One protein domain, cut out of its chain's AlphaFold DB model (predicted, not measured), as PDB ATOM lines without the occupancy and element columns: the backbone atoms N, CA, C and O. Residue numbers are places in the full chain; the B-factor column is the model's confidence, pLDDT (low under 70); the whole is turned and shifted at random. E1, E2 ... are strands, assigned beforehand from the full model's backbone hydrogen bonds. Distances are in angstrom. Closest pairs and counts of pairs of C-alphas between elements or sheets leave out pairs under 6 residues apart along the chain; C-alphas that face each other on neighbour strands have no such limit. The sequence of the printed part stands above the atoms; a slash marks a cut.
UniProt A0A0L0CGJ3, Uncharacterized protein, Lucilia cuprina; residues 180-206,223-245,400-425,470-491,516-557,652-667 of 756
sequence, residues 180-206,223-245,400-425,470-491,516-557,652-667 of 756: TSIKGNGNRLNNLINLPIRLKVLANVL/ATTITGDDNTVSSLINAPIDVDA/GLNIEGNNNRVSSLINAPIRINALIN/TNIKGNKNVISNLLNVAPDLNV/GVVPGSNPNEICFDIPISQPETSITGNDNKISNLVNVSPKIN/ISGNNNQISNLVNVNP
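This is residues 180 to 206, 223 to 245, 400 to 425, 470 to 491, 516 to 557 and 652 to 667 of the 756 residues of an uncharacterized protein of Lucilia cuprina (UniProt A0A0L0CGJ3). The chain is wound in stacked, open U-shaped turns: in each turn from E1 to E15 a short strand (E1, E4, E7, E10 or E14) leads round a bend and the chain folds back along a second strand (E2, E5, E8, E11 or E15), and the turns lie side by side as a loose solenoid. The strands before the bends make one parallel sheet, E1 E4 E7 E10 E14, those after the bends, with E16, make another, E2 E5 E8 E11 E15 E16, and in the first three turns E2, E5 and E8 run on into a third parallel sheet, E3 E6 E9; the small antiparallel hairpin E12 and E13 lies far out at the end of a thin arm. The printed part has 156 residues with no named helix and 16 strands, numbered E1 to E16 along the chain, and its class is all strand. It is loose, with a radius of gyration of the C-alphas of 20.2 A, and the C-alphas span 58 by 44 by 34 A.

Find C-alpha 181 at (4.855, 4.782, 218.645), where E1 begins; it covers residues 181 to 183. Past a tight link you reach E2, residues 188 to 194, 16.1 A long, and then E3, residues 197 to 201, 12.5 A. The next turn holds E4, residues 225 to 227, E5, residues 232 to 238, 15.8 A, and E6, residues 241 to 245, 12.9 A. Read on to E7, residues 402 to 404, E8, residues 414 to 416, and E9, residues 418 to 425, 22.5 A, which ends at C-alpha 425, (-2.367, 51.876, 209.506). After it come E10, residues 471 to 473, and E11, residues 478 to 485, 19.3 A. Then look for E12, residues 517 to 519, and E13, residues 525 to 531, 19.3 A. Last are E14, residues 538 to 540, E15, residues 545 to 552, 19.2 A, and E16, residues 658 to 665, 18.9 A, which ends at C-alpha 665, (12.825, 28.437, 195.214).

Begin with the sheet E2 E5 E8 E11 E15 E16, whose edge strands are E2 and E16. E2 and E5 are parallel at 3 degrees, with N 189 and O 232 2.8 A apart. E5 and E8 are parallel at 36 degrees, with N 415 and O 237 at 2.9 A, and E8 and E11 at 25 degrees, with N 484 and O 414 at 3.1 A. E11 and E15 stand at 7 degrees, with N 479 and O 545 at 2.8 A; E15 and E16 at 9 degrees, with N 546 and O 658 at 2.8 A. E2 runs on into E3 at 16 degrees, E5 into E6 at 15 degrees and E8 into E9 at 40 degrees. In their sheet, look at N 199 and O 242, 3.1 A, between E3 and E6, and at N 243 and O 419, 2.9 A, between E6 and E9. In the sheet E1 E4 E7 E10 E14 you will find N 227 and O 182 at 2.9 A, N 226 and O 402 at 2.8 A, N 403 and O 471 at 2.9 A, and N 540 and O 472 at 2.8 A. E1 and E2 are apart, as are E10 and E11. The hairpin E12 and E13 is antiparallel at 140 degrees, with N 518 and O 527 at 2.9 A.

The C-alphas farthest apart, those of Gly 186 and Pro 523, are 64.1 A from each other. Five cuts leave C-alpha gaps of 31.7 A from 206 to 223, 31.2 A from 245 to 400, 39.8 A from 425 to 470, 35.1 A from 491 to 516 and 30.3 A from 557 to 652. Of the links that are printed whole, no link is long. The mean pLDDT of the printed part is 73.0, and 56 residues are under 70, among them residues 194 to 206 and 415 to 425.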
ATOM      1  N   THR A 180       2.464   8.478 220.046       65.06
ATOM      2  CA  THR A 180       2.328   7.652 218.843       65.06
ATOM      3  C   THR A 180       3.655   6.945 218.560       65.06
ATOM      4  O   THR A 180       4.585   7.512 217.986       65.06
ATOM      5  N   SER A 181       3.767   5.695 219.018       79.56
ATOM      6  CA  SER A 181       4.855   4.782 218.645       79.56
ATOM      7  C   SER A 181       4.341   3.813 217.588       79.56
ATOM      8  O   SER A 181       3.490   2.978 217.885       79.56
ATOM      9  N   ILE A 182       4.888   3.881 216.377       85.00
ATOM     10  CA  ILE A 182       4.548   2.964 215.285       85.00
ATOM     11  C   ILE A 182       5.739   2.030 215.079       85.00
ATOM     12  O   ILE A 182       6.852   2.480 214.802       85.00
ATOM     13  N   LYS A 183       5.509   0.729 215.277       86.75
ATOM     14  CA  LYS A 183       6.515  -0.328 215.116       86.75
ATOM     15  C   LYS A 183       6.061  -1.283 214.019       86.75
ATOM     16  O   LYS A 183       4.951  -1.799 214.098       86.75
ATOM     17  N   GLY A 184       6.908  -1.534 213.028       78.12
ATOM     18  CA  GLY A 184       6.660  -2.527 211.980       78.12
ATOM     19  C   GLY A 184       7.324  -2.152 210.660       78.12
ATOM     20  O   GLY A 184       7.690  -0.996 210.460       78.12
ATOM     21  N   ASN A 185       7.460  -3.127 209.764       82.69
ATOM     22  CA  ASN A 185       8.033  -2.907 208.438       82.69
ATOM     23  C   ASN A 185       6.923  -2.665 207.409       82.69
ATOM     24  O   ASN A 185       5.868  -3.299 207.476       82.69
ATOM     25  N   GLY A 186       7.159  -1.774 206.445       87.69
ATOM     26  CA  GLY A 186       6.241  -1.549 205.325       87.69
ATOM     27  C   GLY A 186       4.974  -0.748 205.656       87.69
ATOM     28  O   GLY A 186       3.989  -0.841 204.919       87.69
ATOM     29  N   ASN A 187       4.950   0.039 206.740       89.94
ATOM     30  CA  ASN A 187       3.758   0.828 207.070       89.94
ATOM     31  C   ASN A 187       3.562   1.982 206.080       89.94
ATOM     32  O   ASN A 187       4.513   2.662 205.698       89.94
ATOM     33  N   ARG A 188       2.308   2.263 205.715       88.50
ATOM     34  CA  ARG A 188       1.931   3.441 204.920       88.50
ATOM     35  C   ARG A 188       1.154   4.415 205.798       88.50
ATOM     36  O   ARG A 188       0.043   4.113 206.218       88.50
ATOM     37  N   LEU A 189       1.737   5.580 206.062       87.75
ATOM     38  CA  LEU A 189       1.169   6.631 206.899       87.75
ATOM     39  C   LEU A 189       0.806   7.841 206.041       87.75
ATOM     40  O   LEU A 189       1.666   8.458 205.408       87.75
ATOM     41  N   ASN A 190      -0.477   8.193 206.043       82.31
ATOM     42  CA  ASN A 190      -1.009   9.350 205.334       82.31
ATOM     43  C   ASN A 190      -1.663  10.304 206.344       82.31
ATOM     44  O   ASN A 190      -2.638   9.917 206.978       82.31
ATOM     45  N   ASN A 191      -1.155  11.538 206.451       75.06
ATOM     46  CA  ASN A 191      -1.730  12.643 207.235       75.06
ATOM     47  C   ASN A 191      -1.951  12.319 208.722       75.06
ATOM     48  O   ASN A 191      -3.085  12.323 209.196       75.06
ATOM     49  N   LEU A 192      -0.867  12.055 209.463       75.88
ATOM     50  CA  LEU A 192      -0.962  11.680 210.882       75.88
ATOM     51  C   LEU A 192      -1.606  12.783 211.741       75.88
ATOM     52  O   LEU A 192      -2.356  12.480 212.664       75.88
ATOM     53  N   ILE A 193      -1.326  14.053 211.427       73.88
ATOM     54  CA  ILE A 193      -1.898  15.217 212.108       73.88
ATOM     55  C   ILE A 193      -2.474  16.164 211.052       73.88
ATOM     56  O   ILE A 193      -1.727  16.775 210.284       73.88
ATOM     57  N   ASN A 194      -3.805  16.284 211.012       60.16
ATOM     58  CA  ASN A 194      -4.524  17.251 210.184       60.16
ATOM     59  C   ASN A 194      -5.310  18.201 211.096       60.16
ATOM     60  O   ASN A 194      -6.398  17.860 211.553       60.16
ATOM     61  N   LEU A 195      -4.735  19.368 211.389       64.44
ATOM     62  CA  LEU A 195      -5.340  20.374 212.265       64.44
ATOM     63  C   LEU A 195      -5.440  21.703 211.505       64.44
ATOM     64  O   LEU A 195      -4.430  22.394 211.368       64.44
ATOM     65  N   PRO A 196      -6.622  22.078 210.983       58.28
ATOM     66  CA  PRO A 196      -6.820  23.416 210.442       58.28
ATOM     67  C   PRO A 196      -6.851  24.428 211.593       58.28
ATOM     68  O   PRO A 196      -7.761  24.399 212.419       58.28
ATOM     69  N   ILE A 197      -5.871  25.335 211.646       58.56
ATOM     70  CA  ILE A 197      -5.814  26.395 212.662       58.56
ATOM     71  C   ILE A 197      -6.219  27.714 212.002       58.56
ATOM     72  O   ILE A 197      -5.532  28.214 211.109       58.56
ATOM     73  N   ARG A 198      -7.338  28.294 212.449       47.78
ATOM     74  CA  ARG A 198      -7.781  29.641 212.059       47.78
ATOM     75  C   ARG A 198      -7.674  30.580 213.249       47.78
ATOM     76  O   ARG A 198      -8.412  30.422 214.218       47.78
ATOM     77  N   LEU A 199      -6.797  31.572 213.156       43.03
ATOM     78  CA  LEU A 199      -6.635  32.606 214.176       43.03
ATOM     79  C   LEU A 199      -7.289  33.900 213.681       43.03
ATOM     80  O   LEU A 199      -6.750  34.591 212.819       43.03
ATOM     81  N   LYS A 200      -8.466  34.226 214.229       39.03
ATOM     82  CA  LYS A 200      -9.095  35.544 214.062       39.03
ATOM     83  C   LYS A 200      -8.626  36.447 215.194       39.03
ATOM     84  O   LYS A 200      -9.022  36.241 216.337       39.03
ATOM     85  N   VAL A 201      -7.802  37.443 214.887       48.09
ATOM     86  CA  VAL A 201      -7.332  38.402 215.894       48.09
ATOM     87  C   VAL A 201      -8.210  39.651 215.829       48.09
ATOM     88  O   VAL A 201      -8.067  40.472 214.925       48.09
ATOM     89  N   LEU A 202      -9.137  39.789 216.783       30.83
ATOM     90  CA  LEU A 202      -9.847  41.044 217.052       30.83
ATOM     91  C   LEU A 202      -9.114  41.778 218.188       30.83
ATOM     92  O   LEU A 202      -8.649  41.140 219.129       30.83
ATOM     93  N   ALA A 203      -8.996  43.103 218.083       36.09
ATOM     94  CA  ALA A 203      -8.038  43.998 218.754       36.09
ATOM     95  C   ALA A 203      -7.879  43.947 220.301       36.09
ATOM     96  O   ALA A 203      -7.080  44.707 220.838       36.09
ATOM     97  N   ASN A 204      -8.552  43.055 221.033       37.47
ATOM     98  CA  ASN A 204      -8.516  43.000 222.501       37.47
ATOM     99  C   ASN A 204      -7.459  42.041 223.096       37.47
ATOM    100  O   ASN A 204      -7.260  42.002 224.307       37.47
ATOM    101  N   VAL A 205      -6.746  41.275 222.262       34.25
ATOM    102  CA  VAL A 205      -5.809  40.228 222.728       34.25
ATOM    103  C   VAL A 205      -4.405  40.767 223.053       34.25
ATOM    104  O   VAL A 205      -3.687  40.149 223.835       34.25
ATOM    105  N   LEU A 206      -4.005  41.951 222.565       35.28
ATOM    106  CA  LEU A 206      -2.684  42.514 222.912       35.28
ATOM    107  C   LEU A 206      -2.562  42.928 224.391       35.28
ATOM    108  O   LEU A 206      -1.458  42.919 224.926       35.28
ATOM    109  N   ALA A 223       6.599  12.787 222.061       66.75
ATOM    110  CA  ALA A 223       7.421  12.510 220.883       66.75
ATOM    111  C   ALA A 223       6.789  11.422 219.990       66.75
ATOM    112  O   ALA A 223       6.389  10.362 220.481       66.75
ATOM    113  N   THR A 224       6.743  11.653 218.675       83.50
ATOM    114  CA  THR A 224       6.342  10.638 217.688       83.50
ATOM    115  C   THR A 224       7.570   9.831 217.278       83.50
ATOM    116  O   THR A 224       8.583  10.394 216.867       83.50
ATOM    117  N   THR A 225       7.498   8.504 217.395       89.75
ATOM    118  CA  THR A 225       8.586   7.601 216.986       89.75
ATOM    119  C   THR A 225       8.068   6.585 215.974       89.75
ATOM    120  O   THR A 225       7.122   5.847 216.254       89.75
ATOM    121  N   ILE A 226       8.691   6.545 214.798       90.69
ATOM    122  CA  ILE A 226       8.434   5.567 213.740       90.69
ATOM    123  C   ILE A 226       9.659   4.661 213.673       90.69
ATOM    124  O   ILE A 226      10.761   5.136 213.429       90.69
ATOM    125  N   THR A 227       9.473   3.367 213.911       90.25
ATOM    126  CA  THR A 227      10.563   2.376 213.894       90.25
ATOM    127  C   THR A 227      10.227   1.227 212.946       90.25
ATOM    128  O   THR A 227       9.111   0.702 212.993       90.25
ATOM    129  N   GLY A 228      11.188   0.824 212.116       87.38
ATOM    130  CA  GLY A 228      11.076  -0.280 211.159       87.38
ATOM    131  C   GLY A 228      11.581   0.090 209.764       87.38
ATOM    132  O   GLY A 228      11.825   1.261 209.467       87.38
ATOM    133  N   ASP A 229      11.733  -0.912 208.907       90.62
ATOM    134  CA  ASP A 229      12.197  -0.736 207.530       90.62
ATOM    135  C   ASP A 229      11.021  -0.490 206.560       90.62
ATOM    136  O   ASP A 229       9.877  -0.869 206.821       90.62
ATOM    137  N   ASP A 230      11.297   0.132 205.414       92.62
ATOM    138  CA  ASP A 230      10.364   0.305 204.288       92.62
ATOM    139  C   ASP A 230       9.078   1.106 204.606       92.62
ATOM    140  O   ASP A 230       8.062   0.978 203.914       92.62
ATOM    141  N   ASN A 231       9.074   1.965 205.633       91.25
ATOM    142  CA  ASN A 231       7.897   2.788 205.928       91.25
ATOM    143  C   ASN A 231       7.735   3.910 204.900       91.25
ATOM    144  O   ASN A 231       8.699   4.544 204.484       91.25
ATOM    145  N   THR A 232       6.500   4.222 204.524       92.12
ATOM    146  CA  THR A 232       6.161   5.366 203.672       92.12
ATOM    147  C   THR A 232       5.329   6.370 204.463       92.12
ATOM    148  O   THR A 232       4.202   6.068 204.844       92.12
ATOM    149  N   VAL A 233       5.857   7.574 204.685       91.19
ATOM    150  CA  VAL A 233       5.195   8.701 205.354       91.19
ATOM    151  C   VAL A 233       4.899   9.783 204.318       91.19
ATOM    152  O   VAL A 233       5.803  10.471 203.848       91.19
ATOM    153  N   SER A 234       3.634   9.944 203.937       78.00
ATOM    154  CA  SER A 234       3.248  10.893 202.884       78.00
ATOM    155  C   SER A 234       3.174  12.344 203.383       78.00
ATOM    156  O   SER A 234       3.560  13.261 202.663       78.00
ATOM    157  N   SER A 235       2.694  12.551 204.612       79.44
ATOM    158  CA  SER A 235       2.677  13.845 205.305       79.44
ATOM    159  C   SER A 235       2.498  13.599 206.799       79.44
ATOM    160  O   SER A 235       1.543  12.915 207.188       79.44
ATOM    161  N   LEU A 236       3.416  14.097 207.631       78.19
ATOM    162  CA  LEU A 236       3.291  13.938 209.080       78.19
ATOM    163  C   LEU A 236       2.402  15.031 209.679       78.19
ATOM    164  O   LEU A 236       1.456  14.721 210.401       78.19
ATOM    165  N   ILE A 237       2.688  16.289 209.338       77.12
ATOM    166  CA  ILE A 237       1.938  17.456 209.800       77.12
ATOM    167  C   ILE A 237       1.376  18.185 208.583       77.12
ATOM    168  O   ILE A 237       2.125  18.744 207.778       77.12
ATOM    169  N   ASN A 238       0.049  18.194 208.473       62.75
ATOM    170  CA  ASN A 238      -0.693  19.017 207.530       62.75
ATOM    171  C   ASN A 238      -1.512  20.041 208.323       62.75
ATOM    172  O   ASN A 238      -2.620  19.753 208.773       62.75
ATOM    173  N   ALA A 239      -0.940  21.224 208.530       69.00
ATOM    174  CA  ALA A 239      -1.558  22.289 209.315       69.00
ATOM    175  C   ALA A 239      -1.632  23.563 208.462       69.00
ATOM    176  O   ALA A 239      -0.667  24.329 208.430       69.00
ATOM    177  N   PRO A 240      -2.729  23.786 207.713       64.94
ATOM    178  CA  PRO A 240      -2.963  25.084 207.099       64.94
ATOM    179  C   PRO A 240      -3.181  26.120 208.207       64.94
ATOM    180  O   PRO A 240      -4.031  25.922 209.080       64.94
ATOM    181  N   ILE A 241      -2.396  27.200 208.174       66.25
ATOM    182  CA  ILE A 241      -2.495  28.312 209.123       66.25
ATOM    183  C   ILE A 241      -2.986  29.540 208.358       66.25
ATOM    184  O   ILE A 241      -2.267  30.070 207.509       66.25
ATOM    185  N   ASP A 242      -4.193  29.997 208.692       56.62
ATOM    186  CA  ASP A 242      -4.767  31.248 208.191       56.62
ATOM    187  C   ASP A 242      -4.811  32.278 209.334       56.62
ATOM    188  O   ASP A 242      -5.483  32.059 210.351       56.62
ATOM    189  N   VAL A 243      -4.099  33.398 209.168       62.66
ATOM    190  CA  VAL A 243      -4.117  34.544 210.093       62.66
ATOM    191  C   VAL A 243      -4.703  35.762 209.381       62.66
ATOM    192  O   VAL A 243      -4.085  36.308 208.465       62.66
ATOM    193  N   ASP A 244      -5.870  36.213 209.843       47.62
ATOM    194  CA  ASP A 244      -6.501  37.464 209.412       47.62
ATOM    195  C   ASP A 244      -6.418  38.487 210.558       47.62
ATOM    196  O   ASP A 244      -6.988  38.274 211.634       47.62
ATOM    197  N   ALA A 245      -5.711  39.601 210.336       51.72
ATOM    198  CA  ALA A 245      -5.549  40.673 211.318       51.72
ATOM    199  C   ALA A 245      -5.874  42.052 210.712       51.72
ATOM    200  O   ALA A 245      -5.255  42.493 209.741       51.72
ATOM    201  N   GLY A 400      10.613  15.600 220.046       75.19
ATOM    202  CA  GLY A 400      11.180  15.363 218.704       75.19
ATOM    203  C   GLY A 400      10.462  14.274 217.893       75.19
ATOM    204  O   GLY A 400       9.905  13.334 218.461       75.19
ATOM    205  N   LEU A 401      10.515  14.362 216.559       87.81
ATOM    206  CA  LEU A 401      10.176  13.247 215.667       87.81
ATOM    207  C   LEU A 401      11.402  12.345 215.495       87.81
ATOM    208  O   LEU A 401      12.447  12.828 215.065       87.81
ATOM    209  N   ASN A 402      11.268  11.046 215.763       92.56
ATOM    210  CA  ASN A 402      12.332  10.067 215.537       92.56
ATOM    211  C   ASN A 402      11.890   9.016 214.505       92.56
ATOM    212  O   ASN A 402      10.907   8.313 214.739       92.56
ATOM    213  N   ILE A 403      12.585   8.910 213.372       91.69
ATOM    214  CA  ILE A 403      12.357   7.872 212.355       91.69
ATOM    215  C   ILE A 403      13.585   6.965 212.335       91.69
ATOM    216  O   ILE A 403      14.655   7.401 211.923       91.69
ATOM    217  N   GLU A 404      13.445   5.716 212.768       93.12
ATOM    218  CA  GLU A 404      14.539   4.742 212.821       93.12
ATOM    219  C   GLU A 404      14.248   3.538 211.910       93.12
ATOM    220  O   GLU A 404      13.242   2.852 212.075       93.12
ATOM    221  N   GLY A 405      15.138   3.261 210.956       90.75
ATOM    222  CA  GLY A 405      15.069   2.114 210.048       90.75
ATOM    223  C   GLY A 405      15.572   2.435 208.640       90.75
ATOM    224  O   GLY A 405      15.910   3.578 208.324       90.75
ATOM    225  N   ASN A 406      15.655   1.420 207.791       91.38
ATOM    226  CA  ASN A 406      16.172   1.525 206.432       91.38
ATOM    227  C   ASN A 406      15.045   1.679 205.402       91.38
ATOM    228  O   ASN A 406      13.916   1.255 205.629       91.38
ATOM    229  N   ASN A 407      15.364   2.237 204.232       92.69
ATOM    230  CA  ASN A 407      14.454   2.379 203.087       92.69
ATOM    231  C   ASN A 407      13.156   3.164 203.376       92.69
ATOM    232  O   ASN A 407      12.178   3.029 202.636       92.69
ATOM    233  N   ASN A 408      13.108   3.998 204.417       91.69
ATOM    234  CA  ASN A 408      11.909   4.781 204.687       91.69
ATOM    235  C   ASN A 408      11.747   5.885 203.635       91.69
ATOM    236  O   ASN A 408      12.699   6.568 203.264       91.69
ATOM    237  N   ARG A 409      10.524   6.098 203.160       93.69
ATOM    238  CA  ARG A 409      10.155   7.157 202.221       93.69
ATOM    239  C   ARG A 409       9.339   8.215 202.945       93.69
ATOM    240  O   ARG A 409       8.210   7.948 203.330       93.69
ATOM    241  N   VAL A 410       9.874   9.419 203.099       92.06
ATOM    242  CA  VAL A 410       9.182  10.560 203.710       92.06
ATOM    243  C   VAL A 410       8.922  11.613 202.638       92.06
ATOM    244  O   VAL A 410       9.832  12.306 202.191       92.06
ATOM    245  N   SER A 411       7.679  11.734 202.183       83.81
ATOM    246  CA  SER A 411       7.332  12.649 201.089       83.81
ATOM    247  C   SER A 411       7.280  14.114 201.541       83.81
ATOM    248  O   SER A 411       7.688  15.001 200.790       83.81
ATOM    249  N   SER A 412       6.804  14.370 202.764       84.94
ATOM    250  CA  SER A 412       6.789  15.691 203.400       84.94
ATOM    251  C   SER A 412       6.734  15.535 204.920       84.94
ATOM    252  O   SER A 412       5.848  14.847 205.428       84.94
ATOM    253  N   LEU A 413       7.642  16.162 205.670       82.50
ATOM    254  CA  LEU A 413       7.525  16.189 207.139       82.50
ATOM    255  C   LEU A 413       6.511  17.237 207.582       82.50
ATOM    256  O   LEU A 413       5.586  16.933 208.332       82.50
ATOM    257  N   ILE A 414       6.664  18.457 207.070       80.31
ATOM    258  CA  ILE A 414       5.801  19.589 207.394       80.31
ATOM    259  C   ILE A 414       5.263  20.168 206.092       80.31
ATOM    260  O   ILE A 414       6.017  20.697 205.273       80.31
ATOM    261  N   ASN A 415       3.949  20.056 205.911       67.31
ATOM    262  CA  ASN A 415       3.210  20.738 204.861       67.31
ATOM    263  C   ASN A 415       2.324  21.808 205.509       67.31
ATOM    264  O   ASN A 415       1.220  21.518 205.972       67.31
ATOM    265  N   ALA A 416       2.834  23.037 205.574       68.12
ATOM    266  CA  ALA A 416       2.150  24.158 206.211       68.12
ATOM    267  C   ALA A 416       2.006  25.310 205.206       68.12
ATOM    268  O   ALA A 416       2.911  26.142 205.078       68.12
ATOM    269  N   PRO A 417       0.898  25.378 204.443       69.69
ATOM    270  CA  PRO A 417       0.560  26.601 203.735       69.69
ATOM    271  C   PRO A 417       0.181  27.661 204.777       69.69
ATOM    272  O   PRO A 417      -0.780  27.483 205.526       69.69
ATOM    273  N   ILE A 418       0.961  28.742 204.838       64.50
ATOM    274  CA  ILE A 418       0.735  29.862 205.758       64.50
ATOM    275  C   ILE A 418       0.184  31.037 204.946       64.50
ATOM    276  O   ILE A 418       0.834  31.498 204.001       64.50
ATOM    277  N   ARG A 419      -0.997  31.538 205.320       59.78
ATOM    278  CA  ARG A 419      -1.596  32.755 204.754       59.78
ATOM    279  C   ARG A 419      -1.689  33.825 205.832       59.78
ATOM    280  O   ARG A 419      -2.301  33.591 206.872       59.78
ATOM    281  N   ILE A 420      -1.094  34.992 205.586       57.91
ATOM    282  CA  ILE A 420      -1.162  36.132 206.508       57.91
ATOM    283  C   ILE A 420      -1.738  37.337 205.761       57.91
ATOM    284  O   ILE A 420      -1.075  37.913 204.899       57.91
ATOM    285  N   ASN A 421      -2.954  37.743 206.130       44.31
ATOM    286  CA  ASN A 421      -3.574  38.987 205.677       44.31
ATOM    287  C   ASN A 421      -3.536  40.003 206.824       44.31
ATOM    288  O   ASN A 421      -4.350  39.930 207.745       44.31
ATOM    289  N   ALA A 422      -2.597  40.950 206.781       42.19
ATOM    290  CA  ALA A 422      -2.497  42.014 207.778       42.19
ATOM    291  C   ALA A 422      -2.558  43.399 207.118       42.19
ATOM    292  O   ALA A 422      -1.742  43.713 206.252       42.19
ATOM    293  N   LEU A 423      -3.511  44.235 207.545       33.81
ATOM    294  CA  LEU A 423      -3.589  45.658 207.192       33.81
ATOM    295  C   LEU A 423      -3.258  46.483 208.448       33.81
ATOM    296  O   LEU A 423      -3.989  46.401 209.437       33.81
ATOM    297  N   ILE A 424      -2.164  47.250 208.427       35.84
ATOM    298  CA  ILE A 424      -1.727  48.088 209.557       35.84
ATOM    299  C   ILE A 424      -1.625  49.544 209.086       35.84
ATOM    300  O   ILE A 424      -0.769  49.868 208.270       35.84
ATOM    301  N   ASN A 425      -2.479  50.418 209.627       32.88
ATOM    302  CA  ASN A 425      -2.367  51.876 209.506       32.88
ATOM    303  C   ASN A 425      -1.993  52.445 210.882       32.88
ATOM    304  O   ASN A 425      -2.807  52.395 211.802       32.88
ATOM    305  N   THR A 470      14.118  16.984 214.796       84.44
ATOM    306  CA  THR A 470      13.807  15.760 214.023       84.44
ATOM    307  C   THR A 470      15.063  14.904 213.840       84.44
ATOM    308  O   THR A 470      16.070  15.399 213.337       84.44
ATOM    309  N   ASN A 471      15.007  13.621 214.199       89.81
ATOM    310  CA  ASN A 471      16.101  12.661 214.047       89.81
ATOM    311  C   ASN A 471      15.684  11.529 213.094       89.81
ATOM    312  O   ASN A 471      14.678  10.864 213.323       89.81
ATOM    313  N   ILE A 472      16.426  11.327 212.006       90.50
ATOM    314  CA  ILE A 472      16.188  10.250 211.037       90.50
ATOM    315  C   ILE A 472      17.429   9.364 211.013       90.50
ATOM    316  O   ILE A 472      18.498   9.808 210.595       90.50
ATOM    317  N   LYS A 473      17.303   8.111 211.447       91.56
ATOM    318  CA  LYS A 473      18.398   7.138 211.508       91.56
ATOM    319  C   LYS A 473      18.127   5.938 210.611       91.56
ATOM    320  O   LYS A 473      17.070   5.326 210.701       91.56
ATOM    321  N   GLY A 474      19.117   5.546 209.818       91.44
ATOM    322  CA  GLY A 474      19.118   4.338 208.994       91.44
ATOM    323  C   GLY A 474      19.564   4.605 207.559       91.44
ATOM    324  O   GLY A 474      19.854   5.740 207.179       91.44
ATOM    325  N   ASN A 475      19.667   3.542 206.767       91.19
ATOM    326  CA  ASN A 475      20.214   3.606 205.417       91.19
ATOM    327  C   ASN A 475      19.112   3.736 204.356       91.19
ATOM    328  O   ASN A 475      18.004   3.242 204.544       91.19
ATOM    329  N   LYS A 476      19.431   4.314 203.192       93.69
ATOM    330  CA  LYS A 476      18.554   4.363 202.005       93.69
ATOM    331  C   LYS A 476      17.210   5.065 202.223       93.69
ATOM    332  O   LYS A 476      16.262   4.818 201.476       93.69
ATOM    333  N   ASN A 477      17.102   5.951 203.211       92.62
ATOM    334  CA  ASN A 477      15.885   6.734 203.390       92.62
ATOM    335  C   ASN A 477      15.761   7.771 202.268       92.62
ATOM    336  O   ASN A 477      16.743   8.388 201.867       92.62
ATOM    337  N   VAL A 478      14.551   7.980 201.758       92.75
ATOM    338  CA  VAL A 478      14.252   8.963 200.713       92.75
ATOM    339  C   VAL A 478      13.346  10.034 201.301       92.75
ATOM    340  O   VAL A 478      12.196   9.755 201.621       92.75
ATOM    341  N   ILE A 479      13.848  11.259 201.428       92.12
ATOM    342  CA  ILE A 479      13.115  12.417 201.944       92.12
ATOM    343  C   ILE A 479      12.864  13.371 200.780       92.12
ATOM    344  O   ILE A 479      13.791  13.985 200.254       92.12
ATOM    345  N   SER A 480      11.617  13.501 200.342       84.62
ATOM    346  CA  SER A 480      11.304  14.330 199.175       84.62
ATOM    347  C   SER A 480      11.258  15.818 199.520       84.62
ATOM    348  O   SER A 480      11.805  16.616 198.763       84.62
ATOM    349  N   ASN A 481      10.661  16.194 200.657       81.06
ATOM    350  CA  ASN A 481      10.656  17.566 201.177       81.06
ATOM    351  C   ASN A 481      10.752  17.553 202.712       81.06
ATOM    352  O   ASN A 481       9.888  16.973 203.372       81.06
ATOM    353  N   LEU A 482      11.767  18.201 203.300       82.06
ATOM    354  CA  LEU A 482      11.809  18.369 204.763       82.06
ATOM    355  C   LEU A 482      10.797  19.440 205.196       82.06
ATOM    356  O   LEU A 482      10.008  19.229 206.112       82.06
ATOM    357  N   LEU A 483      10.783  20.568 204.490       82.19
ATOM    358  CA  LEU A 483       9.898  21.688 204.778       82.19
ATOM    359  C   LEU A 483       9.289  22.225 203.479       82.19
ATOM    360  O   LEU A 483      10.014  22.684 202.595       82.19
ATOM    361  N   ASN A 484       7.962  22.170 203.362       71.00
ATOM    362  CA  ASN A 484       7.225  22.745 202.239       71.00
ATOM    363  C   ASN A 484       6.394  23.936 202.731       71.00
ATOM    364  O   ASN A 484       5.382  23.747 203.410       71.00
ATOM    365  N   VAL A 485       6.829  25.156 202.398       70.19
ATOM    366  CA  VAL A 485       6.168  26.400 202.825       70.19
ATOM    367  C   VAL A 485       5.813  27.222 201.592       70.19
ATOM    368  O   VAL A 485       6.667  27.584 200.785       70.19
ATOM    369  N   ALA A 486       4.534  27.551 201.450       72.00
ATOM    370  CA  ALA A 486       4.039  28.454 200.415       72.00
ATOM    371  C   ALA A 486       3.458  29.700 201.095       72.00
ATOM    372  O   ALA A 486       2.258  29.718 201.373       72.00
ATOM    373  N   PRO A 487       4.294  30.698 201.446       61.16
ATOM    374  CA  PRO A 487       3.815  31.876 202.146       61.16
ATOM    375  C   PRO A 487       3.164  32.862 201.166       61.16
ATOM    376  O   PRO A 487       3.779  33.283 200.180       61.16
ATOM    377  N   ASP A 488       1.936  33.268 201.483       58.31
ATOM    378  CA  ASP A 488       1.255  34.409 200.868       58.31
ATOM    379  C   ASP A 488       1.370  35.606 201.830       58.31
ATOM    380  O   ASP A 488       0.704  35.623 202.866       58.31
ATOM    381  N   LEU A 489       2.237  36.584 201.518       63.53
ATOM    382  CA  LEU A 489       2.461  37.783 202.342       63.53
ATOM    383  C   LEU A 489       2.261  39.063 201.513       63.53
ATOM    384  O   LEU A 489       2.853  39.191 200.442       63.53
ATOM    385  N   ASN A 490       1.473  40.019 202.018       37.53
ATOM    386  CA  ASN A 490       1.323  41.368 201.459       37.53
ATOM    387  C   ASN A 490       1.504  42.400 202.582       37.53
ATOM    388  O   ASN A 490       0.559  42.682 203.312       37.53
ATOM    389  N   VAL A 491       2.718  42.929 202.753       33.97
ATOM    390  CA  VAL A 491       3.027  43.905 203.811       33.97
ATOM    391  C   VAL A 491       3.787  45.086 203.211       33.97
ATOM    392  O   VAL A 491       4.801  44.900 202.544       33.97
ATOM    393  N   GLY A 516      22.090  38.375 232.537       55.78
ATOM    394  CA  GLY A 516      22.210  39.805 232.869       55.78
ATOM    395  C   GLY A 516      22.655  40.717 231.712       55.78
ATOM    396  O   GLY A 516      23.411  40.308 230.829       55.78
ATOM    397  N   VAL A 517      22.215  41.981 231.751       68.44
ATOM    398  CA  VAL A 517      22.752  43.081 230.926       68.44
ATOM    399  C   VAL A 517      24.143  43.435 231.446       68.44
ATOM    400  O   VAL A 517      24.302  43.719 232.632       68.44
ATOM    401  N   VAL A 518      25.150  43.422 230.574       79.81
ATOM    402  CA  VAL A 518      26.543  43.713 230.939       79.81
ATOM    403  C   VAL A 518      26.997  44.969 230.186       79.81
ATOM    404  O   VAL A 518      26.733  45.070 228.983       79.81
ATOM    405  N   PRO A 519      27.671  45.934 230.839       75.75
ATOM    406  CA  PRO A 519      28.267  47.068 230.138       75.75
ATOM    407  C   PRO A 519      29.238  46.580 229.055       75.75
ATOM    408  O   PRO A 519      30.048  45.682 229.307       75.75
ATOM    409  N   GLY A 520      29.143  47.141 227.847       80.50
ATOM    410  CA  GLY A 520      30.077  46.831 226.770       80.50
ATOM    411  C   GLY A 520      31.465  47.423 226.992       80.50
ATOM    412  O   GLY A 520      31.694  48.229 227.890       80.50
ATOM    413  N   SER A 521      32.414  47.018 226.148       80.69
ATOM    414  CA  SER A 521      33.791  47.534 226.156       80.69
ATOM    415  C   SER A 521      33.882  49.022 225.794       80.69
ATOM    416  O   SER A 521      34.873  49.667 226.131       80.69
ATOM    417  N   ASN A 522      32.850  49.571 225.144       82.81
ATOM    418  CA  ASN A 522      32.709  50.995 224.858       82.81
ATOM    419  C   ASN A 522      31.584  51.616 225.711       82.81
ATOM    420  O   ASN A 522      30.542  50.986 225.886       82.81
ATOM    421  N   PRO A 523      31.707  52.884 226.157       78.31
ATOM    422  CA  PRO A 523      30.688  53.555 226.981       78.31
ATOM    423  C   PRO A 523      29.322  53.728 226.287       78.31
ATOM    424  O   PRO A 523      28.342  54.067 226.940       78.31
ATOM    425  N   ASN A 524      29.252  53.476 224.976       80.25
ATOM    426  CA  ASN A 524      28.038  53.553 224.161       80.25
ATOM    427  C   ASN A 524      27.494  52.172 223.744       80.25
ATOM    428  O   ASN A 524      26.637  52.104 222.860       80.25
ATOM    429  N   GLU A 525      28.007  51.080 224.322       84.62
ATOM    430  CA  GLU A 525      27.570  49.710 224.044       84.62
ATOM    431  C   GLU A 525      26.797  49.114 225.219       84.62
ATOM    432  O   GLU A 525      27.272  49.092 226.356       84.62
ATOM    433  N   ILE A 526      25.628  48.552 224.921       82.44
ATOM    434  CA  ILE A 526      24.874  47.702 225.847       82.44
ATOM    435  C   ILE A 526      24.976  46.269 225.333       82.44
ATOM    436  O   ILE A 526      24.636  46.018 224.174       82.44
ATOM    437  N   CYS A 527      25.448  45.341 226.170       80.19
ATOM    438  CA  CYS A 527      25.643  43.947 225.788       80.19
ATOM    439  C   CYS A 527      24.713  42.997 226.554       80.19
ATOM    440  O   CYS A 527      24.489  43.151 227.753       80.19
ATOM    441  N   PHE A 528      24.220  41.975 225.859       84.06
ATOM    442  CA  PHE A 528      23.388  40.908 226.415       84.06
ATOM    443  C   PHE A 528      24.099  39.569 226.250       84.06
ATOM    444  O   PHE A 528      24.506  39.231 225.140       84.06
ATOM    445  N   ASP A 529      24.212  38.796 227.328       68.38
ATOM    446  CA  ASP A 529      24.759  37.440 227.294       68.38
ATOM    447  C   ASP A 529      23.601  36.433 227.121       68.38
ATOM    448  O   ASP A 529      22.888  36.116 228.073       68.38
ATOM    449  N   ILE A 530      23.384  35.940 225.893       67.19
ATOM    450  CA  ILE A 530      22.265  35.040 225.554       67.19
ATOM    451  C   ILE A 530      22.728  33.568 225.586       67.19
ATOM    452  O   ILE A 530      23.672  33.211 224.868       67.19
ATOM    453  N   PRO A 531      22.076  32.679 226.363       42.34
ATOM    454  CA  PRO A 531      22.313  31.241 226.288       42.34
ATOM    455  C   PRO A 531      21.646  30.649 225.036       42.34
ATOM    456  O   PRO A 531      20.429  30.684 224.881       42.34
ATOM    457  N   ILE A 532      22.448  30.089 224.125       41.88
ATOM    458  CA  ILE A 532      21.950  29.457 222.893       41.88
ATOM    459  C   ILE A 532      21.744  27.959 223.142       41.88
ATOM    460  O   ILE A 532      22.721  27.226 223.303       41.88
ATOM    461  N   SER A 533      20.487  27.516 223.141       39.28
ATOM    462  CA  SER A 533      20.079  26.110 223.032       39.28
ATOM    463  C   SER A 533      18.892  26.035 222.070       39.28
ATOM    464  O   SER A 533      17.798  26.462 222.425       39.28
ATOM    465  N   GLN A 534      19.103  25.544 220.846       46.28
ATOM    466  CA  GLN A 534      18.049  25.317 219.846       46.28
ATOM    467  C   GLN A 534      18.091  23.852 219.377       46.28
ATOM    468  O   GLN A 534      19.175  23.266 219.348       46.28
ATOM    469  N   PRO A 535      16.942  23.244 219.036       51.62
ATOM    470  CA  PRO A 535      16.878  21.865 218.556       51.62
ATOM    471  C   PRO A 535      17.442  21.695 217.140       51.62
ATOM    472  O   PRO A 535      17.058  22.413 216.220       51.62
ATOM    473  N   GLU A 536      18.299  20.692 216.942       72.12
ATOM    474  CA  GLU A 536      18.920  20.380 215.647       72.12
ATOM    475  C   GLU A 536      18.195  19.230 214.928       72.12
ATOM    476  O   GLU A 536      17.774  18.253 215.554       72.12
ATOM    477  N   THR A 537      18.071  19.315 213.599       79.50
ATOM    478  CA  THR A 537      17.647  18.179 212.766       79.50
ATOM    479  C   THR A 537      18.857  17.336 212.364       79.50
ATOM    480  O   THR A 537      19.804  17.871 211.790       79.50
ATOM    481  N   SER A 538      18.825  16.027 212.622       88.19
ATOM    482  CA  SER A 538      19.923  15.100 212.310       88.19
ATOM    483  C   SER A 538      19.445  13.974 211.399       88.19
ATOM    484  O   SER A 538      18.414  13.355 211.661       88.19
ATOM    485  N   ILE A 539      20.204  13.692 210.336       89.31
ATOM    486  CA  ILE A 539      19.978  12.542 209.452       89.31
ATOM    487  C   ILE A 539      21.250  11.694 209.471       89.31
ATOM    488  O   ILE A 539      22.316  12.157 209.073       89.31
ATOM    489  N   THR A 540      21.155  10.458 209.952       87.69
ATOM    490  CA  THR A 540      22.303   9.561 210.128       87.69
ATOM    491  C   THR A 540      22.079   8.233 209.407       87.69
ATOM    492  O   THR A 540      21.098   7.545 209.664       87.69
ATOM    493  N   GLY A 541      23.015   7.837 208.547       89.81
ATOM    494  CA  GLY A 541      23.050   6.558 207.835       89.81
ATOM    495  C   GLY A 541      23.538   6.704 206.391       89.81
ATOM    496  O   GLY A 541      23.763   7.811 205.902       89.81
ATOM    497  N   ASN A 542      23.733   5.579 205.710       88.94
ATOM    498  CA  ASN A 542      24.287   5.518 204.359       88.94
ATOM    499  C   ASN A 542      23.191   5.570 203.282       88.94
ATOM    500  O   ASN A 542      22.077   5.110 203.500       88.94
ATOM    501  N   ASP A 543      23.520   6.052 202.085       92.25
ATOM    502  CA  ASP A 543      22.667   6.060 200.889       92.25
ATOM    503  C   ASP A 543      21.331   6.829 201.036       92.25
ATOM    504  O   ASP A 543      20.391   6.583 200.276       92.25
ATOM    505  N   ASN A 544      21.198   7.756 201.992       90.62
ATOM    506  CA  ASN A 544      19.984   8.565 202.122       90.62
ATOM    507  C   ASN A 544      19.876   9.573 200.968       90.62
ATOM    508  O   ASN A 544      20.858  10.199 200.575       90.62
ATOM    509  N   LYS A 545      18.672   9.763 200.430       90.88
ATOM    510  CA  LYS A 545      18.386  10.707 199.346       90.88
ATOM    511  C   LYS A 545      17.459  11.803 199.839       90.88
ATOM    512  O   LYS A 545      16.348  11.509 200.261       90.88
ATOM    513  N   ILE A 546      17.882  13.056 199.751       89.38
ATOM    514  CA  ILE A 546      17.076  14.226 200.094       89.38
ATOM    515  C   ILE A 546      16.840  15.019 198.814       89.38
ATOM    516  O   ILE A 546      17.773  15.580 198.243       89.38
ATOM    517  N   SER A 547      15.604  15.058 198.330       82.56
ATOM    518  CA  SER A 547      15.307  15.740 197.069       82.56
ATOM    519  C   SER A 547      15.252  17.255 197.252       82.56
ATOM    520  O   SER A 547      15.896  17.958 196.482       82.56
ATOM    521  N   ASN A 548      14.553  17.752 198.281       78.81
ATOM    522  CA  ASN A 548      14.524  19.168 198.657       78.81
ATOM    523  C   ASN A 548      14.603  19.309 200.186       78.81
ATOM    524  O   ASN A 548      13.762  18.755 200.902       78.81
ATOM    525  N   LEU A 549      15.564  20.076 200.708       79.12
ATOM    526  CA  LEU A 549      15.567  20.397 202.142       79.12
ATOM    527  C   LEU A 549      14.449  21.401 202.451       79.12
ATOM    528  O   LEU A 549      13.587  21.141 203.282       79.12
ATOM    529  N   VAL A 550      14.399  22.510 201.715       81.88
ATOM    530  CA  VAL A 550      13.324  23.496 201.848       81.88
ATOM    531  C   VAL A 550      12.755  23.810 200.469       81.88
ATOM    532  O   VAL A 550      13.486  24.207 199.563       81.88
ATOM    533  N   ASN A 551      11.447  23.631 200.304       71.12
ATOM    534  CA  ASN A 551      10.712  24.083 199.132       71.12
ATOM    535  C   ASN A 551       9.917  25.332 199.516       71.12
ATOM    536  O   ASN A 551       8.966  25.239 200.298       71.12
ATOM    537  N   VAL A 552      10.320  26.493 198.991       74.75
ATOM    538  CA  VAL A 552       9.628  27.765 199.236       74.75
ATOM    539  C   VAL A 552       9.116  28.325 197.919       74.75
ATOM    540  O   VAL A 552       9.873  28.532 196.975       74.75
ATOM    541  N   SER A 553       7.819  28.607 197.846       77.94
ATOM    542  CA  SER A 553       7.201  29.279 196.692       77.94
ATOM    543  C   SER A 553       6.580  30.611 197.124       77.94
ATOM    544  O   SER A 553       5.354  30.703 197.210       77.94
ATOM    545  N   PRO A 554       7.394  31.632 197.460       67.62
ATOM    546  CA  PRO A 554       6.869  32.908 197.928       67.62
ATOM    547  C   PRO A 554       6.232  33.691 196.771       67.62
ATOM    548  O   PRO A 554       6.728  33.666 195.641       67.62
ATOM    549  N   LYS A 555       5.141  34.418 197.047       65.25
ATOM    550  CA  LYS A 555       4.486  35.276 196.040       65.25
ATOM    551  C   LYS A 555       5.025  36.713 195.974       65.25
ATOM    552  O   LYS A 555       4.820  37.347 194.942       65.25
ATOM    553  N   ILE A 556       5.707  37.228 197.007       56.94
ATOM    554  CA  ILE A 556       6.253  38.606 197.071       56.94
ATOM    555  C   ILE A 556       7.597  38.615 197.837       56.94
ATOM    556  O   ILE A 556       7.819  37.743 198.673       56.94
ATOM    557  N   ASN A 557       8.480  39.577 197.512       42.25
ATOM    558  CA  ASN A 557       9.839  39.789 198.042       42.25
ATOM    559  C   ASN A 557       9.989  39.490 199.546       42.25
ATOM    560  O   ASN A 557       9.656  40.320 200.389       42.25
ATOM    561  N   ILE A 652      24.180  15.699 207.943       76.19
ATOM    562  CA  ILE A 652      23.851  14.484 207.205       76.19
ATOM    563  C   ILE A 652      25.084  13.589 207.286       76.19
ATOM    564  O   ILE A 652      26.070  13.799 206.584       76.19
ATOM    565  N   SER A 653      25.055  12.625 208.202       72.00
ATOM    566  CA  SER A 653      26.184  11.734 208.468       72.00
ATOM    567  C   SER A 653      25.976  10.382 207.790       72.00
ATOM    568  O   SER A 653      24.896   9.806 207.889       72.00
ATOM    569  N   GLY A 654      27.007   9.871 207.114       74.94
ATOM    570  CA  GLY A 654      27.024   8.570 206.440       74.94
ATOM    571  C   GLY A 654      27.495   8.641 204.985       74.94
ATOM    572  O   GLY A 654      27.631   9.716 204.400       74.94
ATOM    573  N   ASN A 655      27.773   7.479 204.403       73.25
ATOM    574  CA  ASN A 655      28.332   7.342 203.058       73.25
ATOM    575  C   ASN A 655      27.238   7.461 201.986       73.25
ATOM    576  O   ASN A 655      26.118   7.014 202.209       73.25
ATOM    577  N   ASN A 656      27.561   8.001 200.805       82.81
ATOM    578  CA  ASN A 656      26.673   8.054 199.626       82.81
ATOM    579  C   ASN A 656      25.339   8.807 199.810       82.81
ATOM    580  O   ASN A 656      24.383   8.566 199.069       82.81
ATOM    581  N   ASN A 657      25.249   9.729 200.767       80.81
ATOM    582  CA  ASN A 657      24.059  10.562 200.903       80.81
ATOM    583  C   ASN A 657      23.946  11.531 199.710       80.81
ATOM    584  O   ASN A 657      24.890  12.258 199.391       80.81
ATOM    585  N   GLN A 658      22.797  11.536 199.036       80.38
ATOM    586  CA  GLN A 658      22.514  12.375 197.871       80.38
ATOM    587  C   GLN A 658      21.567  13.504 198.273       80.38
ATOM    588  O   GLN A 658      20.479  13.236 198.774       80.38
ATOM    589  N   ILE A 659      21.944  14.757 198.024       81.31
ATOM    590  CA  ILE A 659      21.045  15.910 198.164       81.31
ATOM    591  C   ILE A 659      20.867  16.504 196.775       81.31
ATOM    592  O   ILE A 659      21.840  16.976 196.191       81.31
ATOM    593  N   SER A 660      19.654  16.452 196.232       73.31
ATOM    594  CA  SER A 660      19.397  16.949 194.876       73.31
ATOM    595  C   SER A 660      19.232  18.468 194.860       73.31
ATOM    596  O   SER A 660      19.816  19.119 194.003       73.31
ATOM    597  N   ASN A 661      18.508  19.041 195.830       72.75
ATOM    598  CA  ASN A 661      18.339  20.486 195.986       72.75
ATOM    599  C   ASN A 661      18.397  20.889 197.468       72.75
ATOM    600  O   ASN A 661      17.644  20.376 198.300       72.75
ATOM    601  N   LEU A 662      19.254  21.857 197.804       74.62
ATOM    602  CA  LEU A 662      19.288  22.424 199.156       74.62
ATOM    603  C   LEU A 662      18.087  23.348 199.389       74.62
ATOM    604  O   LEU A 662      17.396  23.244 200.394       74.62
ATOM    605  N   VAL A 663      17.787  24.216 198.429       79.12
ATOM    606  CA  VAL A 663      16.599  25.065 198.468       79.12
ATOM    607  C   VAL A 663      16.002  25.082 197.072       79.12
ATOM    608  O   VAL A 663      16.669  25.480 196.120       79.12
ATOM    609  N   ASN A 664      14.755  24.639 196.945       67.31
ATOM    610  CA  ASN A 664      13.989  24.830 195.724       67.31
ATOM    611  C   ASN A 664      13.153  26.098 195.901       67.31
ATOM    612  O   ASN A 664      12.175  26.104 196.651       67.31
ATOM    613  N   VAL A 665      13.585  27.187 195.263       68.88
ATOM    614  CA  VAL A 665      12.825  28.437 195.214       68.88
ATOM    615  C   VAL A 665      12.298  28.594 193.797       68.88
ATOM    616  O   VAL A 665      13.077  28.589 192.845       68.88
ATOM    617  N   ASN A 666      10.988  28.773 193.651       67.31
ATOM    618  CA  ASN A 666      10.367  29.184 192.391       67.31
ATOM    619  C   ASN A 666       9.933  30.656 192.502       67.31
ATOM    620  O   ASN A 666       8.752  30.926 192.749       67.31
ATOM    621  N   PRO A 667      10.868  31.624 192.426       54.28
ATOM    622  CA  PRO A 667      10.515  33.023 192.577       54.28
ATOM    623  C   PRO A 667       9.828  33.525 191.302       54.28
ATOM    624  O   PRO A 667      10.318  33.338 190.192       54.28
TER     625      PRO A 667